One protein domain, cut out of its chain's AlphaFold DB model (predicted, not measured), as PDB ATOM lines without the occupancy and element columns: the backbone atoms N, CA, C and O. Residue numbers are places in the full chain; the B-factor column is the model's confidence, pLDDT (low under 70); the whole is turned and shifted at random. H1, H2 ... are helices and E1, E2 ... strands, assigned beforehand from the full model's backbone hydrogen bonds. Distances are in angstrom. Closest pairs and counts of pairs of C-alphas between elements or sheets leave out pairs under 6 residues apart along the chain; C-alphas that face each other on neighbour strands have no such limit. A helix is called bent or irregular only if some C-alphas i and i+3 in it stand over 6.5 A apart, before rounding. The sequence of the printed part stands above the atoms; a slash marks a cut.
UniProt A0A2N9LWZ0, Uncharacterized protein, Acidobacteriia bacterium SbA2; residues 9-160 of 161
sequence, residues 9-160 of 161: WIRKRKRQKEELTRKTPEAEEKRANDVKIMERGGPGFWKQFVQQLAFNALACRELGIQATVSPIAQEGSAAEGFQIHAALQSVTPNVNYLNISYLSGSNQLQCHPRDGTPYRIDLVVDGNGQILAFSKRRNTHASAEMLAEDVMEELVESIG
ATOM      1  N   TRP A   9     238.068 222.698 222.740       69.19
ATOM      2  CA  TRP A   9     236.908 223.377 223.326       69.19
ATOM      3  C   TRP A   9     236.847 224.875 222.964       69.19
ATOM      4  O   TRP A   9     235.754 225.418 222.781       69.19
ATOM      5  N   ILE A  10     237.999 225.535 222.777       80.06
ATOM      6  CA  ILE A  10     238.073 226.938 222.332       80.06
ATOM      7  C   ILE A  10     237.690 227.038 220.854       80.06
ATOM      8  O   ILE A  10     236.952 227.946 220.468       80.06
ATOM      9  N   ARG A  11     238.122 226.078 220.026       79.06
ATOM     10  CA  ARG A  11     237.726 225.994 218.609       79.06
ATOM     11  C   ARG A  11     236.219 225.776 218.465       79.06
ATOM     12  O   ARG A  11     235.582 226.452 217.661       79.06
ATOM     13  N   LYS A  12     235.635 224.900 219.293       79.00
ATOM     14  CA  LYS A  12     234.187 224.648 219.331       79.00
ATOM     15  C   LYS A  12     233.399 225.902 219.721       79.00
ATOM     16  O   LYS A  12     232.443 226.243 219.030       79.00
ATOM     17  N   ARG A  13     233.826 226.637 220.758       74.88
ATOM     18  CA  ARG A  13     233.177 227.903 221.149       74.88
ATOM     19  C   ARG A  13     233.336 229.014 220.112       74.88
ATOM     20  O   ARG A  13     232.389 229.767 219.916       74.88
ATOM     21  N   LYS A  14     234.490 229.123 219.444       78.50
ATOM     22  CA  LYS A  14     234.677 230.092 218.351       78.50
ATOM     23  C   LYS A  14     233.752 229.795 217.174       78.50
ATOM     24  O   LYS A  14     233.044 230.700 216.760       78.50
ATOM     25  N   ARG A  15     233.656 228.532 216.741       76.00
ATOM     26  CA  ARG A  15     232.714 228.118 215.686       76.00
ATOM     27  C   ARG A  15     231.257 228.381 216.063       76.00
ATOM     28  O   ARG A  15     230.531 228.942 215.262       76.00
ATOM     29  N   GLN A  16     230.844 228.053 217.289       72.88
ATOM     30  CA  GLN A  16     229.485 228.348 217.766       72.88
ATOM     31  C   GLN A  16     229.194 229.851 217.814       72.88
ATOM     32  O   GLN A  16     228.099 230.271 217.456       72.88
ATOM     33  N   LYS A  17     230.169 230.661 218.243       71.94
ATOM     34  CA  LYS A  17     230.036 232.118 218.266       71.94
ATOM     35  C   LYS A  17     229.942 232.672 216.848       71.94
ATOM     36  O   LYS A  17     229.023 233.424 216.587       71.94
ATOM     37  N   GLU A  18     230.825 232.261 215.940       68.62
ATOM     38  CA  GLU A  18     230.807 232.649 214.520       68.62
ATOM     39  C   GLU A  18     229.515 232.226 213.810       68.62
ATOM     40  O   GLU A  18     228.975 232.985 213.010       68.62
ATOM     41  N   GLU A  19     228.986 231.045 214.127       62.84
ATOM     42  CA  GLU A  19     227.710 230.565 213.600       62.84
ATOM     43  C   GLU A  19     226.520 231.359 214.163       62.84
ATOM     44  O   GLU A  19     225.592 231.670 213.417       62.84
ATOM     45  N   LEU A  20     226.567 231.766 215.439       60.12
ATOM     46  CA  LEU A  20     225.598 232.708 216.007       60.12
ATOM     47  C   LEU A  20     225.666 234.068 215.303       60.12
ATOM     48  O   LEU A  20     224.626 234.589 214.913       60.12
ATOM     49  N   THR A  21     226.870 234.616 215.100       61.03
ATOM     50  CA  THR A  21     227.056 235.934 214.471       61.03
ATOM     51  C   THR A  21     226.608 235.947 213.008       61.03
ATOM     52  O   THR A  21     226.166 236.980 212.513       61.03
ATOM     53  N   ARG A  22     226.706 234.813 212.301       60.84
ATOM     54  CA  ARG A  22     226.206 234.670 210.923       60.84
ATOM     55  C   ARG A  22     224.682 234.585 210.843       60.84
ATOM     56  O   ARG A  22     224.118 235.094 209.888       60.84
ATOM     57  N   LYS A  23     224.018 234.003 211.849       60.81
ATOM     58  CA  LYS A  23     222.548 233.875 211.896       60.81
ATOM     59  C   LYS A  23     221.836 235.146 212.371       60.81
ATOM     60  O   LYS A  23     220.658 235.321 212.081       60.81
ATOM     61  N   THR A  24     222.524 236.039 213.088       66.50
ATOM     62  CA  THR A  24     221.975 237.334 213.534       66.50
ATOM     63  C   THR A  24     221.497 238.253 212.401       66.50
ATOM     64  O   THR A  24     220.344 238.666 212.475       66.50
ATOM     65  N   PRO A  25     222.286 238.548 211.347       72.56
ATOM     66  CA  PRO A  25     221.846 239.456 210.284       72.56
ATOM     67  C   PRO A  25     220.675 238.896 209.466       72.56
ATOM     68  O   PRO A  25     219.736 239.631 209.183       72.56
ATOM     69  N   GLU A  26     220.666 237.596 209.157       75.38
ATOM     70  CA  GLU A  26     219.545 236.954 208.447       75.38
ATOM     71  C   GLU A  26     218.253 236.975 209.283       75.38
ATOM     72  O   GLU A  26     217.162 237.218 208.766       75.38
ATOM     73  N   ALA A  27     218.362 236.754 210.598       74.75
ATOM     74  CA  ALA A  27     217.222 236.834 211.504       74.75
ATOM     75  C   ALA A  27     216.710 238.275 211.675       74.75
ATOM     76  O   ALA A  27     215.504 238.481 211.802       74.75
ATOM     77  N   GLU A  28     217.600 239.265 211.686       77.62
ATOM     78  CA  GLU A  28     217.243 240.686 211.740       77.62
ATOM     79  C   GLU A  28     216.572 241.152 210.446       77.62
ATOM     80  O   GLU A  28     215.530 241.806 210.506       77.62
ATOM     81  N   GLU A  29     217.103 240.763 209.286       81.00
ATOM     82  CA  GLU A  29     216.512 241.066 207.982       81.00
ATOM     83  C   GLU A  29     215.127 240.431 207.841       81.00
ATOM     84  O   GLU A  29     214.169 241.107 207.454       81.00
ATOM     85  N   LYS A  30     214.984 239.163 208.253       82.81
ATOM     86  CA  LYS A  30     213.687 238.486 208.288       82.81
ATOM     87  C   LYS A  30     212.689 239.229 209.175       82.81
ATOM     88  O   LYS A  30     211.590 239.525 208.725       82.81
ATOM     89  N   ARG A  31     213.079 239.606 210.398       80.62
ATOM     90  CA  ARG A  31     212.211 240.379 211.306       80.62
ATOM     91  C   ARG A  31     211.798 241.718 210.704       80.62
ATOM     92  O   ARG A  31     210.637 242.098 210.808       80.62
ATOM     93  N   ALA A  32     212.726 242.428 210.067       84.44
ATOM     94  CA  ALA A  32     212.427 243.700 209.419       84.44
ATOM     95  C   ALA A  32     211.439 243.530 208.252       84.44
ATOM     96  O   ALA A  32     210.590 244.394 208.031       84.44
ATOM     97  N   ASN A  33     211.531 242.424 207.513       87.19
ATOM     98  CA  ASN A  33     210.580 242.089 206.460       87.19
ATOM     99  C   ASN A  33     209.202 241.713 207.026       87.19
ATOM    100  O   ASN A  33     208.192 242.229 206.551       87.19
ATOM    101  N   ASP A  34     209.160 240.892 208.076       87.12
ATOM    102  CA  ASP A  34     207.918 240.468 208.732       87.12
ATOM    103  C   ASP A  34     207.137 241.675 209.277       87.12
ATOM    104  O   ASP A  34     205.923 241.756 209.097       87.12
ATOM    105  N   VAL A  35     207.828 242.666 209.857       87.31
ATOM    106  CA  VAL A  35     207.214 243.927 210.311       87.31
ATOM    107  C   VAL A  35     206.567 244.681 209.148       87.31
ATOM    108  O   VAL A  35     205.407 245.074 209.247       87.31
ATOM    109  N   LYS A  36     207.260 244.830 208.012       89.69
ATOM    110  CA  LYS A  36     206.705 245.516 206.828       89.69
ATOM    111  C   LYS A  36     205.483 244.799 206.262       89.69
ATOM    112  O   LYS A  36     204.557 245.449 205.774       89.69
ATOM    113  N   ILE A  37     205.493 243.467 206.283       91.00
ATOM    114  CA  ILE A  37     204.348 242.659 205.861       91.00
ATOM    115  C   ILE A  37     203.188 242.868 206.836       91.00
ATOM    116  O   ILE A  37     202.073 243.107 206.381       91.00
ATOM    117  N   MET A  38     203.439 242.869 208.147       91.44
ATOM    118  CA  MET A  38     202.412 243.094 209.170       91.44
ATOM    119  C   MET A  38     201.780 244.490 209.072       91.44
ATOM    120  O   MET A  38     200.558 244.612 209.089       91.44
ATOM    121  N   GLU A  39     202.584 245.539 208.884       90.25
ATOM    122  CA  GLU A  39     202.099 246.916 208.700       90.25
ATOM    123  C   GLU A  39     201.153 247.052 207.501       90.25
ATOM    124  O   GLU A  39     200.170 247.790 207.561       90.25
ATOM    125  N   ARG A  40     201.425 246.327 206.411       91.56
ATOM    126  CA  ARG A  40     200.625 246.395 205.178       91.56
ATOM    127  C   ARG A  40     199.435 245.443 205.181       91.56
ATOM    128  O   ARG A  40     198.350 245.817 204.748       91.56
ATOM    129  N   GLY A  41     199.649 244.204 205.611       92.06
ATOM    130  CA  GLY A  41     198.677 243.118 205.517       92.06
ATOM    131  C   GLY A  41     197.812 242.954 206.762       92.06
ATOM    132  O   GLY A  41     196.688 242.466 206.654       92.06
ATOM    133  N   GLY A  42     198.294 243.373 207.933       93.56
ATOM    134  CA  GLY A  42     197.607 243.190 209.210       93.56
ATOM    135  C   GLY A  42     196.221 243.841 209.252       93.56
ATOM    136  O   GLY A  42     195.271 243.170 209.652       93.56
ATOM    137  N   PRO A  43     196.031 245.082 208.755       94.44
ATOM    138  CA  PRO A  43     194.694 245.668 208.613       94.44
ATOM    139  C   PRO A  43     193.759 244.855 207.702       94.44
ATOM    140  O   PRO A  43     192.555 244.793 207.945       94.44
ATOM    141  N   GLY A  44     194.305 244.207 206.667       95.69
ATOM    142  CA  GLY A  44     193.554 243.311 205.788       95.69
ATOM    143  C   GLY A  44     193.087 242.052 206.518       95.69
ATOM    144  O   GLY A  44     191.896 241.744 206.495       95.69
ATOM    145  N   PHE A  45     194.005 241.390 207.231       96.62
ATOM    146  CA  PHE A  45     193.694 240.250 208.100       96.62
ATOM    147  C   PHE A  45     192.615 240.618 209.127       96.62
ATOM    148  O   PHE A  45     191.617 239.915 209.262       96.62
ATOM    149  N   TRP A  46     192.784 241.752 209.811       96.50
ATOM    150  CA  TRP A  46     191.847 242.249 210.816       96.50
ATOM    151  C   TRP A  46     190.443 242.463 210.250       96.50
ATOM    152  O   TRP A  46     189.463 241.967 210.807       96.50
ATOM    153  N   LYS A  47     190.337 243.147 209.108       95.81
ATOM    154  CA  LYS A  47     189.054 243.390 208.446       95.81
ATOM    155  C   LYS A  47     188.350 242.084 208.080       95.81
ATOM    156  O   LYS A  47     187.154 241.955 208.327       95.81
ATOM    157  N   GLN A  48     189.081 241.128 207.510       97.50
ATOM    158  CA  GLN A  48     188.547 239.817 207.134       97.50
ATOM    159  C   GLN A  48     188.090 239.021 208.361       97.50
ATOM    160  O   GLN A  48     186.997 238.461 208.357       97.50
ATOM    161  N   PHE A  49     188.875 239.046 209.437       97.75
ATOM    162  CA  PHE A  49     188.539 238.405 210.707       97.75
ATOM    163  C   PHE A  49     187.241 238.966 211.302       97.75
ATOM    164  O   PHE A  49     186.329 238.203 211.614       97.75
ATOM    165  N   VAL A  50     187.099 240.293 211.392       96.75
ATOM    166  CA  VAL A  50     185.877 240.934 211.913       96.75
ATOM    167  C   VAL A  50     184.666 240.664 211.017       96.75
ATOM    168  O   VAL A  50     183.569 240.417 211.520       96.75
ATOM    169  N   GLN A  51     184.845 240.672 209.692       97.12
ATOM    170  CA  GLN A  51     183.782 240.305 208.752       97.12
ATOM    171  C   GLN A  51     183.312 238.866 208.968       97.12
ATOM    172  O   GLN A  51     182.104 238.626 209.022       97.12
ATOM    173  N   GLN A  52     184.243 237.927 209.146       97.69
ATOM    174  CA  GLN A  52     183.893 236.536 209.402       97.69
ATOM    175  C   GLN A  52     183.244 236.353 210.780       97.69
ATOM    176  O   GLN A  52     182.280 235.604 210.894       97.69
ATOM    177  N   LEU A  53     183.689 237.077 211.812       96.69
ATOM    178  CA  LEU A  53     183.022 237.079 213.118       96.69
ATOM    179  C   LEU A  53     181.566 237.533 213.005       96.69
ATOM    180  O   LEU A  53     180.680 236.893 213.563       96.69
ATOM    181  N   ALA A  54     181.305 238.613 212.267       96.19
ATOM    182  CA  ALA A  54     179.946 239.101 212.052       96.19
ATOM    183  C   ALA A  54     179.088 238.069 211.303       96.19
ATOM    184  O   ALA A  54     177.932 237.851 211.666       96.19
ATOM    185  N   PHE A  55     179.656 237.398 210.298       96.25
ATOM    186  CA  PHE A  55     178.988 236.308 209.587       96.25
ATOM    187  C   PHE A  55     178.669 235.121 210.515       96.25
ATOM    188  O   PHE A  55     177.522 234.680 210.578       96.25
ATOM    189  N   ASN A  56     179.649 234.650 211.292       95.50
ATOM    190  CA  ASN A  56     179.491 233.536 212.230       95.50
ATOM    191  C   ASN A  56     178.481 233.867 213.344       95.50
ATOM    192  O   ASN A  56     177.659 233.027 213.710       95.50
ATOM    193  N   ALA A  57     178.479 235.106 213.845       94.50
ATOM    194  CA  ALA A  57     177.509 235.574 214.832       94.50
ATOM    195  C   ALA A  57     176.065 235.501 214.304       94.50
ATOM    196  O   ALA A  57     175.165 235.082 215.029       94.50
ATOM    197  N   LEU A  58     175.834 235.836 213.027       94.19
ATOM    198  CA  LEU A  58     174.515 235.680 212.404       94.19
ATOM    199  C   LEU A  58     174.092 234.209 212.309       94.19
ATOM    200  O   LEU A  58     172.912 233.911 212.493       94.19
ATOM    201  N   ALA A  59     175.031 233.297 212.045       93.50
ATOM    202  CA  ALA A  59     174.761 231.862 211.949       93.50
ATOM    203  C   ALA A  59     174.400 231.218 213.303       93.50
ATOM    204  O   ALA A  59     173.677 230.225 213.333       93.50
ATOM    205  N   CYS A  60     174.812 231.813 214.429       91.88
ATOM    206  CA  CYS A  60     174.494 231.313 215.775       91.88
ATOM    207  C   CYS A  60     172.983 231.251 216.065       91.88
ATOM    208  O   CYS A  60     172.546 230.478 216.918       91.88
ATOM    209  N   ARG A  61     172.162 232.001 215.318       90.38
ATOM    210  CA  ARG A  61     170.696 231.947 215.432       90.38
ATOM    211  C   ARG A  61     170.126 230.551 215.170       90.38
ATOM    212  O   ARG A  61     169.099 230.208 215.744       90.38
ATOM    213  N   GLU A  62     170.793 229.751 214.335       89.69
ATOM    214  CA  GLU A  62     170.380 228.377 214.020       89.69
ATOM    215  C   GLU A  62     170.500 227.455 215.250       89.69
ATOM    216  O   GLU A  62     169.877 226.400 215.301       89.69
ATOM    217  N   LEU A  63     171.253 227.885 216.270       88.62
ATOM    218  CA  LEU A  63     171.411 227.223 217.567       88.62
ATOM    219  C   LEU A  63     170.561 227.874 218.675       88.62
ATOM    220  O   LEU A  63     170.737 227.568 219.850       88.62
ATOM    221  N   GLY A  64     169.660 228.807 218.339       88.88
ATOM    222  CA  GLY A  64     168.892 229.567 219.334       88.88
ATOM    223  C   GLY A  64     169.732 230.587 220.112       88.88
ATOM    224  O   GLY A  64     169.362 230.997 221.214       88.88
ATOM    225  N   ILE A  65     170.873 231.005 219.559       93.12
ATOM    226  CA  ILE A  65     171.781 231.968 220.184       93.12
ATOM    227  C   ILE A  65     171.687 233.297 219.448       93.12
ATOM    228  O   ILE A  65     171.839 233.380 218.230       93.12
ATOM    229  N   GLN A  66     171.490 234.370 220.203       94.31
ATOM    230  CA  GLN A  66     171.573 235.725 219.691       94.31
ATOM    231  C   GLN A  66     172.996 236.247 219.874       94.31
ATOM    232  O   GLN A  66     173.396 236.579 220.990       94.31
ATOM    233  N   ALA A  67     173.748 236.337 218.776       95.06
ATOM    234  CA  ALA A  67     175.085 236.915 218.776       95.06
ATOM    235  C   ALA A  67     175.170 238.181 217.913       95.06
ATOM    236  O   ALA A  67     174.501 238.309 216.887       95.06
ATOM    237  N   THR A  68     175.992 239.138 218.340       96.12
ATOM    238  CA  THR A  68     176.195 240.424 217.661       96.12
ATOM    239  C   THR A  68     177.651 240.852 217.741       96.12
ATOM    240  O   THR A  68     178.283 240.673 218.780       96.12
ATOM    241  N   VAL A  69     178.146 241.490 216.681       96.94
ATOM    242  CA  VAL A  69     179.461 242.145 216.656       96.94
ATOM    243  C   VAL A  69     179.239 243.647 216.511       96.94
ATOM    244  O   VAL A  69     178.677 244.092 215.511       96.94
ATOM    245  N   SER A  70     179.642 244.429 217.508       95.69
ATOM    246  CA  SER A  70     179.465 245.884 217.538       95.69
ATOM    247  C   SER A  70     180.807 246.598 217.711       95.69
ATOM    248  O   SER A  70     181.670 246.114 218.441       95.69
ATOM    249  N   PRO A  71     181.039 247.740 217.044       93.94
ATOM    250  CA  PRO A  71     182.246 248.523 217.271       93.94
ATOM    251  C   PRO A  71     182.245 249.110 218.688       93.94
ATOM    252  O   PRO A  71     181.214 249.570 219.181       93.94
ATOM    253  N   ILE A  72     183.413 249.140 219.326       91.06
ATOM    254  CA  ILE A  72     183.628 249.817 220.607       91.06
ATOM    255  C   ILE A  72     184.321 251.140 220.303       91.06
ATOM    256  O   ILE A  72     185.478 251.160 219.885       91.06
ATOM    257  N   ALA A  73     183.624 252.253 220.521       73.19
ATOM    258  CA  ALA A  73     184.251 253.563 220.446       73.19
ATOM    259  C   ALA A  73     185.233 253.713 221.616       73.19
ATOM    260  O   ALA A  73     184.827 253.783 222.775       73.19
ATOM    261  N   GLN A  74     186.530 253.752 221.318       67.38
ATOM    262  CA  GLN A  74     187.545 254.197 222.266       67.38
ATOM    263  C   GLN A  74     187.978 255.604 221.862       67.38
ATOM    264  O   GLN A  74     188.774 255.779 220.941       67.38
ATOM    265  N   GLU A  75     187.419 256.617 222.527       65.38
ATOM    266  CA  GLU A  75     187.826 258.007 222.313       65.38
ATOM    267  C   GLU A  75     189.347 258.147 222.493       65.38
ATOM    268  O   GLU A  75     189.910 257.750 223.511       65.38
ATOM    269  N   GLY A  76     190.023 258.682 221.472       64.69
ATOM    270  CA  GLY A  76     191.471 258.912 221.491       64.69
ATOM    271  C   GLY A  76     192.355 257.676 221.265       64.69
ATOM    272  O   GLY A  76     193.577 257.809 221.329       64.69
ATOM    273  N   SER A  77     191.790 256.498 220.980       72.88
ATOM    274  CA  SER A  77     192.571 255.292 220.676       72.88
ATOM    275  C   SER A  77     192.813 255.141 219.175       72.88
ATOM    276  O   SER A  77     191.894 255.246 218.369       72.88
ATOM    277  N   ALA A  78     194.059 254.846 218.800       77.25
ATOM    278  CA  ALA A  78     194.410 254.436 217.439       77.25
ATOM    279  C   ALA A  78     194.064 252.959 217.153       77.25
ATOM    280  O   ALA A  78     194.275 252.487 216.037       77.25
ATOM    281  N   ALA A  79     193.593 252.215 218.161       83.88
ATOM    282  CA  ALA A  79     193.197 250.823 218.017       83.88
ATOM    283  C   ALA A  79     191.711 250.714 217.656       83.88
ATOM    284  O   ALA A  79     190.852 251.323 218.294       83.88
ATOM    285  N   GLU A  80     191.412 249.884 216.663       90.94
ATOM    286  CA  GLU A  80     190.043 249.516 216.318       90.94
ATOM    287  C   GLU A  80     189.586 248.388 217.244       90.94
ATOM    288  O   GLU A  80     190.298 247.396 217.410       90.94
ATOM    289  N   GLY A  81     188.412 248.531 217.859       93.69
ATOM    290  CA  GLY A  81     187.865 247.553 218.794       93.69
ATOM    291  C   GLY A  81     186.447 247.132 218.433       93.69
ATOM    292  O   GLY A  81     185.640 247.958 218.011       93.69
ATOM    293  N   PHE A  82     186.131 245.860 218.649       96.06
ATOM    294  CA  PHE A  82     184.790 245.299 218.521       96.06
ATOM    295  C   PHE A  82     184.428 244.495 219.766       96.06
ATOM    296  O   PHE A  82     185.267 243.805 220.341       96.06
ATOM    297  N   GLN A  83     183.168 244.577 220.171       96.62
ATOM    298  CA  GLN A  83     182.559 243.706 221.158       96.62
ATOM    299  C   GLN A  83     181.776 242.627 220.425       96.62
ATOM    300  O   GLN A  83     180.916 242.917 219.594       96.62
ATOM    301  N   ILE A  84     182.063 241.381 220.762       96.62
ATOM    302  CA  ILE A  84     181.300 240.217 220.342       96.62
ATOM    303  C   ILE A  84     180.453 239.827 221.544       96.62
ATOM    304  O   ILE A  84     180.993 239.513 222.597       96.62
ATOM    305  N   HIS A  85     179.140 239.882 221.408       95.81
ATOM    306  CA  HIS A  85     178.195 239.525 222.459       95.81
ATOM    307  C   HIS A  85     177.413 238.295 222.016       95.81
ATOM    308  O   HIS A  85     176.950 238.271 220.880       95.81
ATOM    309  N   ALA A  86     177.237 237.310 222.894       94.81
ATOM    310  CA  ALA A  86     176.440 236.115 222.645       94.81
ATOM    311  C   ALA A  86     175.492 235.854 223.822       94.81
ATOM    312  O   ALA A  86     175.885 235.949 224.985       94.81
ATOM    313  N   ALA A  87     174.240 235.525 223.513       93.12
ATOM    314  CA  ALA A  87     173.208 235.235 224.496       93.12
ATOM    315  C   ALA A  87     172.373 234.027 224.068       93.12
ATOM    316  O   ALA A  87     171.810 234.013 222.972       93.12
ATOM    317  N   LEU A  88     172.253 233.032 224.946       89.88
ATOM    318  CA  LEU A  88     171.386 231.878 224.719       89.88
ATOM    319  C   LEU A  88     169.930 232.285 224.971       89.88
ATOM    320  O   LEU A  88     169.594 232.743 226.069       89.88
ATOM    321  N   GLN A  89     169.055 232.102 223.978       81.81
ATOM    322  CA  GLN A  89     167.629 232.399 224.117       81.81
ATOM    323  C   GLN A  89     166.953 231.314 224.964       81.81
ATOM    324  O   GLN A  89     166.453 230.313 224.459       81.81
ATOM    325  N   SER A  90     166.947 231.505 226.283       78.19
ATOM    326  CA  SER A  90     166.288 230.616 227.240       78.19
ATOM    327  C   SER A  90     165.543 231.408 228.320       78.19
ATOM    328  O   SER A  90     165.627 232.636 228.376       78.19
ATOM    329  N   VAL A  91     164.801 230.708 229.188       74.56
ATOM    330  CA  VAL A  91     164.053 231.318 230.308       74.56
ATOM    331  C   VAL A  91     164.986 232.080 231.261       74.56
ATOM    332  O   VAL A  91     164.596 233.102 231.821       74.56
ATOM    333  N   THR A  92     166.230 231.617 231.408       78.81
ATOM    334  CA  THR A  92     167.300 232.296 232.147       78.81
ATOM    335  C   THR A  92     168.456 232.587 231.190       78.81
ATOM    336  O   THR A  92     169.302 231.712 230.991       78.81
ATOM    337  N   PRO A  93     168.503 233.776 230.565       76.88
ATOM    338  CA  PRO A  93     169.492 234.070 229.538       76.88
ATOM    339  C   PRO A  93     170.905 233.976 230.113       76.88
ATOM    340  O   PRO A  93     171.260 234.713 231.037       76.88
ATOM    341  N   ASN A  94     171.707 233.075 229.547       86.69
ATOM    342  CA  ASN A  94     173.140 233.050 229.785       86.69
ATOM    343  C   ASN A  94     173.815 233.902 228.715       86.69
ATOM    344  O   ASN A  94     173.530 233.757 227.524       86.69
ATOM    345  N   VAL A  95     174.653 234.830 229.154       90.94
ATOM    346  CA  VAL A  95     175.200 235.889 228.314       90.94
ATOM    347  C   VAL A  95     176.698 235.944 228.517       90.94
ATOM    348  O   VAL A  95     177.164 235.957 229.655       90.94
ATOM    349  N   ASN A  96     177.451 236.077 227.437       94.06
ATOM    350  CA  ASN A  96     178.873 236.360 227.499       94.06
ATOM    351  C   ASN A  96     179.261 237.385 226.428       94.06
ATOM    352  O   ASN A  96     178.539 237.599 225.451       94.06
ATOM    353  N   TYR A  97     180.393 238.054 226.627       95.31
ATOM    354  CA  TYR A  97     180.980 238.907 225.612       95.31
ATOM    355  C   TYR A  97     182.505 238.816 225.603       95.31
ATOM    356  O   TYR A  97     183.151 238.494 226.601       95.31
ATOM    357  N   LEU A  98     183.078 239.172 224.463       96.50
ATOM    358  CA  LEU A  98     184.505 239.296 224.244       96.50
ATOM    359  C   LEU A  98     184.778 240.603 223.507       96.50
ATOM    360  O   LEU A  98     184.271 240.824 222.409       96.50
ATOM    361  N   ASN A  99     185.602 241.463 224.094       96.44
ATOM    362  CA  ASN A  99     186.098 242.644 223.403       96.44
ATOM    363  C   ASN A  99     187.420 242.288 222.725       96.44
ATOM    364  O   ASN A  99     188.358 241.851 223.394       96.44
ATOM    365  N   ILE A 100     187.517 242.501 221.419       96.00
ATOM    366  CA  ILE A 100     188.750 242.311 220.658       96.00
ATOM    367  C   ILE A 100     189.172 243.644 220.068       96.00
ATOM    368  O   ILE A 100     188.348 244.349 219.490       96.00
ATOM    369  N   SER A 101     190.450 243.984 220.186       95.50
ATOM    370  CA  SER A 101     191.018 245.149 219.521       95.50
ATOM    371  C   SER A 101     192.299 244.834 218.769       95.50
ATOM    372  O   SER A 101     193.060 243.921 219.109       95.50
ATOM    373  N   TYR A 102     192.534 245.630 217.736       95.00
ATOM    374  CA  TYR A 102     193.718 245.580 216.907       95.00
ATOM    375  C   TYR A 102     194.293 246.981 216.740       95.00
ATOM    376  O   TYR A 102     193.596 247.931 216.381       95.00
ATOM    377  N   LEU A 103     195.592 247.101 217.000       92.56
ATOM    378  CA  LEU A 103     196.360 248.294 216.681       92.56
ATOM    379  C   LEU A 103     197.033 248.074 215.327       92.56
ATOM    380  O   LEU A 103     197.760 247.098 215.160       92.56
ATOM    381  N   SER A 104     196.822 248.979 214.374       88.62
ATOM    382  CA  SER A 104     197.424 248.857 213.041       88.62
ATOM    383  C   SER A 104     198.951 248.720 213.115       88.62
ATOM    384  O   SER A 104     199.615 249.497 213.799       88.62
ATOM    385  N   GLY A 105     199.500 247.703 212.439       86.19
ATOM    386  CA  GLY A 105     200.927 247.358 212.458       86.19
ATOM    387  C   GLY A 105     201.368 246.511 213.655       86.19
ATOM    388  O   GLY A 105     202.504 246.042 213.686       86.19
ATOM    389  N   SER A 106     200.479 246.260 214.618       90.69
ATOM    390  CA  SER A 106     200.711 245.284 215.682       90.69
ATOM    391  C   SER A 106     200.773 243.873 215.106       90.69
ATOM    392  O   SER A 106     200.029 243.519 214.199       90.69
ATOM    393  N   ASN A 107     201.601 243.023 215.698       92.81
ATOM    394  CA  ASN A 107     201.580 241.583 215.457       92.81
ATOM    395  C   ASN A 107     200.689 240.847 216.471       92.81
ATOM    396  O   ASN A 107     200.876 239.658 216.696       92.81
ATOM    397  N   GLN A 108     199.783 241.547 217.152       94.94
ATOM    398  CA  GLN A 108     198.940 240.981 218.202       94.94
ATOM    399  C   GLN A 108     197.526 241.550 218.145       94.94
ATOM    400  O   GLN A 108     197.347 242.768 218.030       94.94
ATOM    401  N   LEU A 109     196.541 240.669 218.324       95.75
ATOM    402  CA  LEU A 109     195.178 241.034 218.708       95.75
ATOM    403  C   LEU A 109     195.074 241.014 220.233       95.75
ATOM    404  O   LEU A 109     195.625 240.121 220.887       95.75
ATOM    405  N   GLN A 110     194.364 241.978 220.809       95.44
ATOM    406  CA  GLN A 110     194.103 242.030 222.243       95.44
ATOM    407  C   GLN A 110     192.683 241.561 222.522       95.44
ATOM    408  O   GLN A 110     191.733 242.102 221.968       95.44
ATOM    409  N   CYS A 111     192.542 240.586 223.410       95.25
ATOM    410  CA  CYS A 111     191.278 239.953 223.748       95.25
ATOM    411  C   CYS A 111     190.972 240.193 225.228       95.25
ATOM    412  O   CYS A 111     191.768 239.847 226.102       95.25
ATOM    413  N   HIS A 112     189.815 240.780 225.509       95.56
ATOM    414  CA  HIS A 112     189.324 241.065 226.853       95.56
ATOM    415  C   HIS A 112     187.967 240.371 227.026       95.56
ATOM    416  O   HIS A 112     186.941 240.937 226.631       95.56
ATOM    417  N   PRO A 113     187.952 239.127 227.537       94.19
ATOM    418  CA  PRO A 113     186.702 238.431 227.808       94.19
ATOM    419  C   PRO A 113     185.947 239.131 228.945       94.19
ATOM    420  O   PRO A 113     186.551 239.839 229.755       94.19
ATOM    421  N   ARG A 114     184.628 238.931 229.016       92.50
ATOM    422  CA  ARG A 114     183.805 239.358 230.158       92.50
ATOM    423  C   ARG A 114     184.328 238.772 231.465       92.50
ATOM    424  O   ARG A 114     184.492 239.496 232.441       92.50
ATOM    425  N   ASP A 115     184.579 237.466 231.439       87.94
ATOM    426  CA  ASP A 115     185.022 236.672 232.574       87.94
ATOM    427  C   ASP A 115     186.414 236.096 232.286       87.94
ATOM    428  O   ASP A 115     186.688 235.594 231.196       87.94
ATOM    429  N   GLY A 116     187.311 236.161 233.270       87.75
ATOM    430  CA  GLY A 116     188.684 235.665 233.149       87.75
ATOM    431  C   GLY A 116     189.727 236.762 232.925       87.75
ATOM    432  O   GLY A 116     189.530 237.928 233.258       87.75
ATOM    433  N   THR A 117     190.905 236.363 232.438       91.31
ATOM    434  CA  THR A 117     192.055 237.264 232.264       91.31
ATOM    435  C   THR A 117     192.208 237.666 230.797       91.31
ATOM    436  O   THR A 117     192.154 236.790 229.929       91.31
ATOM    437  N   PRO A 118     192.458 238.954 230.500       94.38
ATOM    438  CA  PRO A 118     192.815 239.389 229.158       94.38
ATOM    439  C   PRO A 118     193.994 238.601 228.590       94.38
ATOM    440  O   PRO A 118     194.957 238.285 229.293       94.38
ATOM    441  N   TYR A 119     193.937 238.313 227.298       94.00
ATOM    442  CA  TYR A 119     194.975 237.573 226.593       94.00
ATOM    443  C   TYR A 119     195.250 238.192 225.227       94.00
ATOM    444  O   TYR A 119     194.582 239.128 224.787       94.00
ATOM    445  N   ARG A 120     196.291 237.690 224.567       95.69
ATOM    446  CA  ARG A 120     196.689 238.138 223.236       95.69
ATOM    447  C   ARG A 120     196.733 236.963 222.281       95.69
ATOM    448  O   ARG A 120     197.005 235.836 222.700       95.69
ATOM    449  N   ILE A 121     196.454 237.254 221.021       95.88
ATOM    450  CA  ILE A 121     196.592 236.319 219.909       95.88
ATOM    451  C   ILE A 121     197.725 236.845 219.042       95.88
ATOM    452  O   ILE A 121     197.632 237.956 218.520       95.88
ATOM    453  N   ASP A 122     198.791 236.061 218.922       95.12
ATOM    454  CA  ASP A 122     199.941 236.424 218.103       95.12
ATOM    455  C   ASP A 122     199.627 236.217 216.620       95.12
ATOM    456  O   ASP A 122     199.143 235.159 216.206       95.12
ATOM    457  N   LEU A 123     199.940 237.237 215.829       95.44
ATOM    458  CA  LEU A 123     199.958 237.218 214.379       95.44
ATOM    459  C   LEU A 123     201.384 236.935 213.911       95.44
ATOM    460  O   LEU A 123     202.351 237.547 214.370       95.44
ATOM    461  N   VAL A 124     201.510 236.018 212.966       93.62
ATOM    462  CA  VAL A 124     202.776 235.613 212.365       93.62
ATOM    463  C   VAL A 124     202.692 235.727 210.855       93.62
ATOM    464  O   VAL A 124     201.610 235.646 210.278       93.62
ATOM    465  N   VAL A 125     203.846 235.889 210.219       92.88
ATOM    466  CA  VAL A 125     203.976 235.832 208.765       92.88
ATOM    467  C   VAL A 125     204.515 234.453 208.390       92.88
ATOM    468  O   VAL A 125     205.536 234.014 208.928       92.88
ATOM    469  N   ASP A 126     203.811 233.741 207.516       90.38
ATOM    470  CA  ASP A 126     204.221 232.425 207.032       90.38
ATOM    471  C   ASP A 126     205.343 232.522 205.975       90.38
ATOM    472  O   ASP A 126     205.785 233.604 205.581       90.38
ATOM    473  N   GLY A 127     205.822 231.374 205.485       84.81
ATOM    474  CA  GLY A 127     206.865 231.331 204.450       84.81
ATOM    475  C   GLY A 127     206.457 231.932 203.097       84.81
ATOM    476  O   GLY A 127     207.329 232.195 202.273       84.81
ATOM    477  N   ASN A 128     205.162 232.169 202.875       89.12
ATOM    478  CA  ASN A 128     204.598 232.748 201.659       89.12
ATOM    479  C   ASN A 128     204.252 234.237 201.821       89.12
ATOM    480  O   ASN A 128     203.707 234.842 200.896       89.12
ATOM    481  N   GLY A 129     204.547 234.841 202.977       86.88
ATOM    482  CA  GLY A 129     204.206 236.232 203.266       86.88
ATOM    483  C   GLY A 129     202.739 236.452 203.651       86.88
ATOM    484  O   GLY A 129     202.277 237.592 203.640       86.88
ATOM    485  N   GLN A 130     201.996 235.393 203.973       92.69
ATOM    486  CA  GLN A 130     200.627 235.477 204.477       92.69
ATOM    487  C   GLN A 130     200.621 235.666 205.990       92.69
ATOM    488  O   GLN A 130     201.431 235.086 206.708       92.69
ATOM    489  N   ILE A 131     199.674 236.465 206.479       95.38
ATOM    490  CA  ILE A 131     199.485 236.668 207.914       95.38
ATOM    491  C   ILE A 131     198.527 235.605 208.440       95.38
ATOM    492  O   ILE A 131     197.424 235.441 207.920       95.38
ATOM    493  N   LEU A 132     198.952 234.915 209.490       96.31
ATOM    494  CA  LEU A 132     198.179 233.911 210.210       96.31
ATOM    495  C   LEU A 132     198.142 234.267 211.693       96.31
ATOM    496  O   LEU A 132     199.050 234.919 212.203       96.31
ATOM    497  N   ALA A 133     197.131 233.792 212.405       96.38
ATOM    498  CA  ALA A 133     197.027 233.935 213.852       96.38
ATOM    499  C   ALA A 133     197.262 232.599 214.551       96.38
ATOM    500  O   ALA A 133     196.876 231.552 214.038       96.38
ATOM    501  N   PHE A 134     197.867 232.595 215.734       93.81
ATOM    502  CA  PHE A 134     197.936 231.378 216.541       93.81
ATOM    503  C   PHE A 134     196.589 231.091 217.223       93.81
ATOM    504  O   PHE A 134     196.168 231.826 218.117       93.81
ATOM    505  N   SER A 135     195.931 229.997 216.838       91.12
ATOM    506  CA  SER A 135     194.740 229.491 217.520       91.12
ATOM    507  C   SER A 135     195.148 228.551 218.651       91.12
ATOM    508  O   SER A 135     195.730 227.487 218.418       91.12
ATOM    509  N   LYS A 136     194.794 228.916 219.888       86.88
ATOM    510  CA  LYS A 136     194.983 228.043 221.058       86.88
ATOM    511  C   LYS A 136     194.143 226.774 220.951       86.88
ATOM    512  O   LYS A 136     194.633 225.699 221.278       86.88
ATOM    513  N   ARG A 137     192.904 226.903 220.466       84.75
ATOM    514  CA  ARG A 137     191.936 225.805 220.366       84.75
ATOM    515  C   ARG A 137     192.423 224.700 219.434       84.75
ATOM    516  O   ARG A 137     192.330 223.526 219.769       84.75
ATOM    517  N   ARG A 138     193.021 225.076 218.301       85.50
ATOM    518  CA  ARG A 138     193.587 224.125 217.328       85.50
ATOM    519  C   ARG A 138     195.068 223.820 217.549       85.50
ATOM    520  O   ARG A 138     195.608 222.950 216.873       85.50
ATOM    521  N   ASN A 139     195.726 224.541 218.457       89.88
ATOM    522  CA  ASN A 139     197.170 224.486 218.687       89.88
ATOM    523  C   ASN A 139     197.994 224.632 217.387       89.88
ATOM    524  O   ASN A 139     198.959 223.904 217.152       89.88
ATOM    525  N   THR A 140     197.573 225.541 216.504       92.81
ATOM    526  CA  THR A 140     198.197 225.766 215.192       92.81
ATOM    527  C   THR A 140     197.920 227.179 214.680       92.81
ATOM    528  O   THR A 140     197.121 227.924 215.252       92.81
ATOM    529  N   HIS A 141     198.581 227.554 213.588       93.62
ATOM    530  CA  HIS A 141     198.296 228.788 212.868       93.62
ATOM    531  C   HIS A 141     197.009 228.661 212.045       93.62
ATOM    532  O   HIS A 141     196.776 227.655 211.376       93.62
ATOM    533  N   ALA A 142     196.185 229.696 212.111       94.69
ATOM    534  CA  ALA A 142     194.856 229.780 211.535       94.69
ATOM    535  C   ALA A 142     194.751 231.016 210.633       94.69
ATOM    536  O   ALA A 142     195.357 232.058 210.912       94.69
ATOM    537  N   SER A 143     193.968 230.898 209.559       96.75
ATOM    538  CA  SER A 143     193.555 232.060 208.771       96.75
ATOM    539  C   SER A 143     192.609 232.952 209.582       96.75
ATOM    540  O   SER A 143     192.158 232.583 210.670       96.75
ATOM    541  N   ALA A 144     192.283 234.125 209.040       96.94
ATOM    542  CA  ALA A 144     191.298 235.017 209.642       96.94
ATOM    543  C   ALA A 144     189.941 234.318 209.836       96.94
ATOM    544  O   ALA A 144     189.304 234.480 210.872       96.94
ATOM    545  N   GLU A 145     189.517 233.495 208.876       97.00
ATOM    546  CA  GLU A 145     188.243 232.787 208.944       97.00
ATOM    547  C   GLU A 145     188.242 231.703 210.012       97.00
ATOM    548  O   GLU A 145     187.358 231.677 210.863       97.00
ATOM    549  N   MET A 146     189.274 230.857 210.007       95.69
ATOM    550  CA  MET A 146     189.426 229.798 211.003       95.69
ATOM    551  C   MET A 146     189.521 230.372 212.419       95.69
ATOM    552  O   MET A 146     188.956 229.813 213.355       95.69
ATOM    553  N   LEU A 147     190.211 231.506 212.587       97.19
ATOM    554  CA  LEU A 147     190.279 232.185 213.876       97.19
ATOM    555  C   LEU A 147     188.900 232.696 214.314       97.19
ATOM    556  O   LEU A 147     188.557 232.588 215.488       97.19
ATOM    557  N   ALA A 148     188.113 233.261 213.396       97.12
ATOM    558  CA  ALA A 148     186.770 233.751 213.697       97.12
ATOM    559  C   ALA A 148     185.804 232.620 214.072       97.12
ATOM    560  O   ALA A 148     184.927 232.821 214.911       97.12
ATOM    561  N   GLU A 149     185.948 231.442 213.464       95.81
ATOM    562  CA  GLU A 149     185.228 230.234 213.877       95.81
ATOM    563  C   GLU A 149     185.608 229.840 215.302       95.81
ATOM    564  O   GLU A 149     184.731 229.753 216.156       95.81
ATOM    565  N   ASP A 150     186.906 229.701 215.583       95.00
ATOM    566  CA  ASP A 150     187.390 229.273 216.898       95.00
ATOM    567  C   ASP A 150     186.954 230.228 218.016       95.00
ATOM    568  O   ASP A 150     186.532 229.779 219.081       95.00
ATOM    569  N   VAL A 151     187.019 231.539 217.764       95.12
ATOM    570  CA  VAL A 151     186.584 232.574 218.713       95.12
ATOM    571  C   VAL A 151     185.078 232.517 218.957       95.12
ATOM    572  O   VAL A 151     184.648 232.642 220.104       95.12
ATOM    573  N   MET A 152     184.264 232.348 217.909       94.88
ATOM    574  CA  MET A 152     182.815 232.240 218.096       94.88
ATOM    575  C   MET A 152     182.427 230.953 218.805       94.88
ATOM    576  O   MET A 152     181.550 230.992 219.660       94.88
ATOM    577  N   GLU A 153     183.071 229.837 218.479       94.12
ATOM    578  CA  GLU A 153     182.781 228.553 219.105       94.12
ATOM    579  C   GLU A 153     183.129 228.580 220.596       94.12
ATOM    580  O   GLU A 153     182.290 228.222 221.413       94.12
ATOM    581  N   GLU A 154     184.289 229.128 220.974       92.31
ATOM    582  CA  GLU A 154     184.661 229.319 222.385       92.31
ATOM    583  C   GLU A 154     183.656 230.220 223.127       92.31
ATOM    584  O   GLU A 154     183.246 229.928 224.255       92.31
ATOM    585  N   LEU A 155     183.200 231.303 222.488       92.06
ATOM    586  CA  LEU A 155     182.203 232.194 223.081       92.06
ATOM    587  C   LEU A 155     180.838 231.503 223.245       92.06
ATOM    588  O   LEU A 155     180.169 231.699 224.260       92.06
ATOM    589  N   VAL A 156     180.426 230.688 222.278       91.88
ATOM    590  CA  VAL A 156     179.172 229.924 222.306       91.88
ATOM    591  C   VAL A 156     179.212 228.816 223.367       91.88
ATOM    592  O   VAL A 156     178.282 228.701 224.163       91.88
ATOM    593  N   GLU A 157     180.309 228.067 223.463       91.75
ATOM    594  CA  GLU A 157     180.510 227.048 224.504       91.75
ATOM    595  C   GLU A 157     180.438 227.667 225.909       91.75
ATOM    596  O   GLU A 157     179.854 227.098 226.832       91.75
ATOM    597  N   SER A 158     180.972 228.881 226.079       89.88
ATOM    598  CA  SER A 158     180.996 229.562 227.379       89.88
ATOM    599  C   SER A 158     179.611 229.941 227.924       89.88
ATOM    600  O   SER A 158     179.452 230.090 229.137       89.88
ATOM    601  N   ILE A 159     178.599 230.075 227.058       89.69
ATOM    602  CA  ILE A 159     177.204 230.314 227.466       89.69
ATOM    603  C   ILE A 159     176.405 229.012 227.644       89.69
ATOM    604  O   ILE A 159     175.226 229.070 228.004       89.69
ATOM    605  N   GLY A 160     177.051 227.850 227.489       79.81
ATOM    606  CA  GLY A 160     176.481 226.528 227.757       79.81
ATOM    607  C   GLY A 160     175.586 225.986 226.645       79.81
ATOM    608  O   GLY A 160     174.625 225.277 226.953       79.81
TER     609      GLY A 160
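This is residues 9 to 160 of the 161 residues of an uncharacterized protein of Acidobacteriia bacterium SbA2 (UniProt A0A2N9LWZ0). What shape does the model make? A sheet of seven strands, curled like part of a barrel, wraps round the helix arm H1b and the helix H2, and the long arm H1a sticks out from this body with its residues 9 to 30. What is it built of? The printed part has 152 residues, with H1, then the meander E1 to E7, each strand the antiparallel neighbour of the one before and in that order across the sheet, then H2. The class is mixed, helices and strands, in two layers, with H1b and H2 on one face. How spread out is it? It is loose, with a radius of gyration of the C-alphas of 19.9 A and spans of 75 by 34 by 27 A, the arm making much of the length.

How does the first helix run? By its hydrogen bonds H1, residues 9 to 63, was assigned as one helix, but it is bent, with C-alphas 40 and 43 6.9 A apart. Its arms H1a, residues 9 to 40, and H1b, residues 43 to 63, stand at a steep tilt of 69.7 degrees, only just short of about perpendicular. H1a is irregular, with C-alphas 22 and 25 6.51 A apart, and only grazes the sheet with residues 31 to 39. How do the strands pair? E1, residues 65 to 72, and E2, residues 79 to 88, form a hairpin with N 68 and O 85 at 2.8 A, and E2 and E3, residues 95 to 103, another with N 84 and O 98 at 2.8 A. E3 and E4, residues 108 to 113, have N 101 and O 110 at 2.9 A, and E4 and E5, residues 119 to 125, N 109 and O 121 at 2.9 A, both hairpins. E5 and E6, residues 131 to 135, have N 124 and O 132 at 2.8 A, and E6 and E7, residues 140 to 142, N 133 and O 142 at 2.9 A, also hairpins. Where is the last helix? H2, residues 144 to 158, touches H1b, closest at the C-alphas of Phe 49 and Ala 144, 4.5 A, at a steep tilt of 41 degrees, the same way. Every O i to N i+4 pair is within hydrogen-bond range in H2, with 26 of 28 in H1a and 14 of 17 in H1b.

Where does H1 begin? C-alpha 9 is at (236.908, 223.377, 223.326); H1a is 46.6 A long and H1b 31.0 A. Where are E2 and H2? E2 is 29.7 A long, E3 27.1 A, and H2, 21.2 A, ends with C-alpha 158 at (180.996, 229.562, 227.379).

How large is it? The two C-alphas farthest apart, of Arg 11 and Val 91, are 74.8 A apart. Are there cuts or long links? The printed part has no cut and no link is long. Where is confidence low? The mean pLDDT of the printed part is 88.5, with residue 9, residues 18 to 24 and residues 74 to 76 under 70.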